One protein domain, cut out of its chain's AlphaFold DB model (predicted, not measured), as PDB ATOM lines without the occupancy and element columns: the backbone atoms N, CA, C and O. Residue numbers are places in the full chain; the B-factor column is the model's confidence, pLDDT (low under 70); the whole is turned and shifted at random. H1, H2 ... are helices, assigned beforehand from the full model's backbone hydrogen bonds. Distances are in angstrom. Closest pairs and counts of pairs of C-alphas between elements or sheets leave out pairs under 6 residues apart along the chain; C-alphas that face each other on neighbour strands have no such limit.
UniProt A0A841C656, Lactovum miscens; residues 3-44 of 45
ATOM      1  N   ARG A   3      49.108  71.104 -81.503       86.31
ATOM      2  CA  ARG A   3      49.006  71.864 -80.238       86.31
ATOM      3  C   ARG A   3      48.332  73.243 -80.360       86.31
ATOM      4  O   ARG A   3      47.960  73.806 -79.343       86.31
ATOM      5  N   ARG A   4      48.197  73.797 -81.574       88.44
ATOM      6  CA  ARG A   4      47.504  75.077 -81.830       88.44
ATOM      7  C   ARG A   4      45.976  74.937 -81.828       88.44
ATOM      8  O   ARG A   4      45.297  75.940 -81.671       88.44
ATOM      9  N   PHE A   5      45.468  73.715 -81.992       86.50
ATOM     10  CA  PHE A   5      44.038  73.389 -81.987       86.50
ATOM     11  C   PHE A   5      43.517  73.022 -80.592       86.50
ATOM     12  O   PHE A   5      42.314  72.884 -80.406       86.50
ATOM     13  N   LEU A   6      44.412  72.851 -79.613       90.69
ATOM     14  CA  LEU A   6      44.055  72.517 -78.238       90.69
ATOM     15  C   LEU A   6      44.045  73.783 -77.366       90.69
ATOM     16  O   LEU A   6      44.937  74.625 -77.515       90.69
ATOM     17  N   PRO A   7      43.094  73.912 -76.423       90.56
ATOM     18  CA  PRO A   7      43.083  75.009 -75.463       90.56
ATOM     19  C   PRO A   7      44.397  75.094 -74.681       90.56
ATOM     20  O   PRO A   7      45.018  74.076 -74.346       90.56
ATOM     21  N   LYS A   8      44.827  76.314 -74.344       89.81
ATOM     22  CA  LYS A   8      45.991  76.496 -73.467       89.81
ATOM     23  C   LYS A   8      45.718  75.851 -72.103       89.81
ATOM     24  O   LYS A   8      44.612  75.928 -71.590       89.81
ATOM     25  N   GLY A   9      46.730  75.199 -71.532       86.94
ATOM     26  CA  GLY A   9      46.602  74.471 -70.262       86.94
ATOM     27  C   GLY A   9      46.134  73.018 -70.398       86.94
ATOM     28  O   GLY A   9      46.183  72.280 -69.417       86.94
ATOM     29  N   THR A  10      45.769  72.566 -71.601       89.25
ATOM     30  CA  THR A  10      45.453  71.152 -71.846       89.25
ATOM     31  C   THR A  10      46.717  70.304 -71.680       89.25
ATOM     32  O   THR A  10      47.666  70.433 -72.458       89.25
ATOM     33  N   LYS A  11      46.742  69.450 -70.651       80.94
ATOM     34  CA  LYS A  11      47.866  68.537 -70.368       80.94
ATOM     35  C   LYS A  11      47.689  67.164 -71.013       80.94
ATOM     36  O   LYS A  11      48.680  66.514 -71.321       80.94
ATOM     37  N   GLN A  12      46.445  66.736 -71.224       84.19
ATOM     38  CA  GLN A  12      46.110  65.422 -71.764       84.19
ATOM     39  C   GLN A  12      45.031  65.574 -72.835       84.19
ATOM     40  O   GLN A  12      44.090  66.348 -72.675       84.19
ATOM     41  N   THR A  13      45.192  64.853 -73.938       88.88
ATOM     42  CA  THR A  13      44.234  64.799 -75.045       88.88
ATOM     43  C   THR A  13      43.996  63.341 -75.399       88.88
ATOM     44  O   THR A  13      44.885  62.507 -75.230       88.88
ATOM     45  N   THR A  14      42.807  63.019 -75.900       92.69
ATOM     46  CA  THR A  14      42.508  61.660 -76.358       92.69
ATOM     47  C   THR A  14      43.105  61.424 -77.742       92.69
ATOM     48  O   THR A  14      43.185  62.346 -78.561       92.69
ATOM     49  N   ALA A  15      43.480  60.176 -78.036       91.81
ATOM     50  CA  ALA A  15      43.976  59.791 -79.360       91.81
ATOM     51  C   ALA A  15      42.948  60.090 -80.469       91.81
ATOM     52  O   ALA A  15      43.311  60.542 -81.550       91.81
ATOM     53  N   SER A  16      41.651  59.938 -80.175       92.81
ATOM     54  CA  SER A  16      40.570  60.280 -81.110       92.81
ATOM     55  C   SER A  16      40.544  61.771 -81.468       92.81
ATOM     56  O   SER A  16      40.367  62.122 -82.635       92.81
ATOM     57  N   ALA A  17      40.759  62.664 -80.496       90.88
ATOM     58  CA  ALA A  17      40.824  64.100 -80.762       90.88
ATOM     59  C   ALA A  17      42.039  64.460 -81.630       90.88
ATOM     60  O   ALA A  17      41.918  65.263 -82.554       90.88
ATOM     61  N   VAL A  18      43.185  63.820 -81.379       91.50
ATOM     62  CA  VAL A  18      44.396  63.989 -82.197       91.50
ATOM     63  C   VAL A  18      44.149  63.526 -83.633       91.50
ATOM     64  O   VAL A  18      44.415  64.292 -84.557       91.50
ATOM     65  N   ALA A  19      43.552  62.345 -83.819       92.69
ATOM     66  CA  ALA A  19      43.237  61.798 -85.137       92.69
ATOM     67  C   ALA A  19      42.314  62.724 -85.948       92.69
ATOM     68  O   ALA A  19      42.571  62.981 -87.121       92.69
ATOM     69  N   LYS A  20      41.287  63.312 -85.317       92.06
ATOM     70  CA  LYS A  20      40.408  64.296 -85.978       92.06
ATOM     71  C   LYS A  20      41.178  65.525 -86.470       92.06
ATOM     72  O   LYS A  20      40.953  65.984 -87.589       92.06
ATOM     73  N   ILE A  21      42.091  66.050 -85.649       91.00
ATOM     74  CA  ILE A  21      42.918  67.207 -86.015       91.00
ATOM     75  C   ILE A  21      43.882  66.841 -87.152       91.00
ATOM     76  O   ILE A  21      44.051  67.628 -88.082       91.00
ATOM     77  N   GLU A  22      44.484  65.651 -87.118       89.94
ATOM     78  CA  GLU A  22      45.353  65.166 -88.196       89.94
ATOM     79  C   GLU A  22      44.611  65.001 -89.520       89.94
ATOM     80  O   GLU A  22      45.099  65.477 -90.546       89.94
ATOM     81  N   THR A  23      43.426  64.382 -89.519       90.94
ATOM     82  CA  THR A  23      42.600  64.247 -90.727       90.94
ATOM     83  C   THR A  23      42.277  65.616 -91.322       90.94
ATOM     84  O   THR A  23      42.505  65.833 -92.512       90.94
ATOM     85  N   TRP A  24      41.845  66.567 -90.490       87.94
ATOM     86  CA  TRP A  24      41.540  67.929 -90.933       87.94
ATOM     87  C   TRP A  24      42.771  68.648 -91.503       87.94
ATOM     88  O   TRP A  24      42.701  69.258 -92.570       87.94
ATOM     89  N   MET A  25      43.928  68.536 -90.840       84.50
ATOM     90  CA  MET A  25      45.180  69.123 -91.328       84.50
ATOM     91  C   MET A  25      45.624  68.509 -92.662       84.50
ATOM     92  O   MET A  25      46.119  69.221 -93.538       84.50
ATOM     93  N   ASN A  26      45.450  67.199 -92.831       83.75
ATOM     94  CA  ASN A  26      45.796  66.494 -94.064       83.75
ATOM     95  C   ASN A  26      44.865  66.840 -95.231       83.75
ATOM     96  O   ASN A  26      45.302  66.788 -96.379       83.75
ATOM     97  N   GLN A  27      43.625  67.227 -94.942       82.00
ATOM     98  CA  GLN A  27      42.647  67.719 -95.915       82.00
ATOM     99  C   GLN A  27      42.711  69.244 -96.107       82.00
ATOM    100  O   GLN A  27      41.887  69.818 -96.816       82.00
ATOM    101  N   TYR A  28      43.679  69.929 -95.489       79.06
ATOM    102  CA  TYR A  28      43.709  71.385 -95.501       79.06
ATOM    103  C   TYR A  28      43.943  71.946 -96.918       79.06
ATOM    104  O   TYR A  28      44.821  71.446 -97.635       79.06
ATOM    105  N   PRO A  29      43.254  73.036 -97.324       65.62
ATOM    106  CA  PRO A  29      43.278  73.532 -98.701       65.62
ATOM    107  C   PRO A  29      44.659  73.876 -99.233       65.62
ATOM    108  O   PRO A  29      44.929  73.674-100.408       65.62
ATOM    109  N   ARG A  30      45.592  74.295 -98.371       70.88
ATOM    110  CA  ARG A  30      46.977  74.521 -98.807       70.88
ATOM    111  C   ARG A  30      47.587  73.283 -99.455       70.88
ATOM    112  O   ARG A  30      48.244  73.431-100.472       70.88
ATOM    113  N   LYS A  31      47.355  72.078 -98.924       74.81
ATOM    114  CA  LYS A  31      47.868  70.847 -99.544       74.81
ATOM    115  C   LYS A  31      47.184  70.578-100.886       74.81
ATOM    116  O   LYS A  31      47.865  70.211-101.839       74.81
ATOM    117  N   MET A  32      45.875  70.827-100.972       77.44
ATOM    118  CA  MET A  32      45.116  70.735-102.227       77.44
ATOM    119  C   MET A  32      45.673  71.689-103.296       77.44
ATOM    120  O   MET A  32      45.764  71.328-104.463       77.44
ATOM    121  N   PHE A  33      46.143  72.863-102.878       77.56
ATOM    122  CA  PHE A  33      46.704  73.897-103.746       77.56
ATOM    123  C   PHE A  33      48.237  73.875-103.819       77.56
ATOM    124  O   PHE A  33      48.854  74.916-104.019       77.56
ATOM    125  N   LYS A  34      48.889  72.719-103.613       83.38
ATOM    126  CA  LYS A  34      50.364  72.572-103.685       83.38
ATOM    127  C   LYS A  34      51.137  73.615-102.861       83.38
ATOM    128  O   LYS A  34      52.222  74.048-103.233       83.38
ATOM    129  N   TYR A  35      50.569  74.010-101.729       83.50
ATOM    130  CA  TYR A  35      51.076  75.026-100.808       83.50
ATOM    131  C   TYR A  35      51.182  76.435-101.398       83.50
ATOM    132  O   TYR A  35      51.877  77.284-100.840       83.50
ATOM    133  N   GLN A  36      50.451  76.713-102.477       84.75
ATOM    134  CA  GLN A  36      50.342  78.053-103.028       84.75
ATOM    135  C   GLN A  36      49.685  79.003-102.024       84.75
ATOM    136  O   GLN A  36      48.766  78.656-101.271       84.75
ATOM    137  N   THR A  37      50.182  80.235-102.006       83.94
ATOM    138  CA  THR A  37      49.579  81.319-101.232       83.94
ATOM    139  C   THR A  37      48.269  81.773-101.888       83.94
ATOM    140  O   THR A  37      48.110  81.618-103.100       83.94
ATOM    141  N   PRO A  38      47.342  82.397-101.135       82.25
ATOM    142  CA  PRO A  38      46.114  82.947-101.713       82.25
ATOM    143  C   PRO A  38      46.374  83.899-102.885       82.25
ATOM    144  O   PRO A  38      45.634  83.891-103.857       82.25
ATOM    145  N   LEU A  39      47.466  84.670-102.832       86.12
ATOM    146  CA  LEU A  39      47.856  85.577-103.908       86.12
ATOM    147  C   LEU A  39      48.332  84.833-105.165       86.12
ATOM    148  O   LEU A  39      48.034  85.265-106.271       86.12
ATOM    149  N   GLN A  40      49.061  83.726-105.006       86.94
ATOM    150  CA  GLN A  40      49.483  82.875-106.128       86.94
ATOM    151  C   GLN A  40      48.289  82.167-106.771       86.94
ATOM    152  O   GLN A  40      48.195  82.139-107.990       86.94
ATOM    153  N   MET A  41      47.360  81.669-105.951       84.31
ATOM    154  CA  MET A  41      46.074  81.128-106.403       84.31
ATOM    155  C   MET A  41      45.250  82.175-107.162       84.31
ATOM    156  O   MET A  41      44.704  81.885-108.215       84.31
ATOM    157  N   TYR A  42      45.192  83.407-106.650       84.56
ATOM    158  CA  TYR A  42      44.440  84.506-107.259       84.56
ATOM    159  C   TYR A  42      45.051  85.003-108.579       84.56
ATOM    160  O   TYR A  42      44.327  85.406-109.479       84.56
ATOM    161  N   ARG A  43      46.385  84.997-108.698       82.00
ATOM    162  CA  ARG A  43      47.110  85.492-109.884       82.00
ATOM    163  C   ARG A  43      47.317  84.444-110.985       82.00
ATOM    164  O   ARG A  43      47.810  84.815-112.043       82.00
ATOM    165  N   GLY A  44      47.030  83.169-110.720       67.81
ATOM    166  CA  GLY A  44      47.384  82.041-111.593       67.81
ATOM    167  C   GLY A  44      46.224  81.113-111.959       67.81
ATOM    168  O   GLY A  44      46.485  79.947-112.251       67.81
TER     169      GLY A  44
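AT A GLANCE: This is residues 3 to 44 of the 45 residues of a protein of Lactovum miscens (UniProt A0A841C656). This is a drawn-out string of three separate helices, with a wide open hook of unnamed chain, residues 3 to 14, at one end. The longest helix, H1, follows the hook and runs along the length of the domain, and the short helices H2 and H3 come one after the other beyond it, with no compact core. The printed part has 42 residues, with three named helices in the order H1, H2, H3 and no named strand; the class is all helix, with 22 residues in the helices. The whole is extended, with a radius of gyration of the C-alphas of 14.5 A, and its outline is a rod spanning 43 by 19 by 9 A.

IN THESE COORDINATES: The printed part begins at Arg 3, with its C-alpha at (49.006, 71.864, -80.238), and residues 3 to 14 hold no named element. H1, residues 15 to 26, begins at C-alpha 15 at (43.976, 59.791, -79.360) and is 16.3 A long from first to last C-alpha. H2, residues 29 to 32, measures 4.9 A. H3, residues 38 to 43, measures 8.6 A and ends at C-alpha 43 at (47.110, 85.492, -109.884).

HOW THE PARTS SIT: Residues 7 to 12 stand free. H1 touches no helix, and residues 22 to 29, of which 22 to 26 belong to H1, stand free. H1 and H2 meet only through their link, a tight one of 2 residues. H2 and H3 are apart, joined by a tight link of 5 residues. H1 and H3 are apart. In H1 and H3 every O i to N i+4 pair is within hydrogen-bond range; H2, with 4 residues, is too short for such a pair, and its one O i to N i+3 pair is within range.

THE WHOLE: The two C-alphas farthest apart, those of Lys 11 and Gly 44, are 43.4 A apart. The printed part has no cut, and neither link between helices is long. The mean pLDDT of the printed part is 85.0, and residues 29 and 44 are under 70.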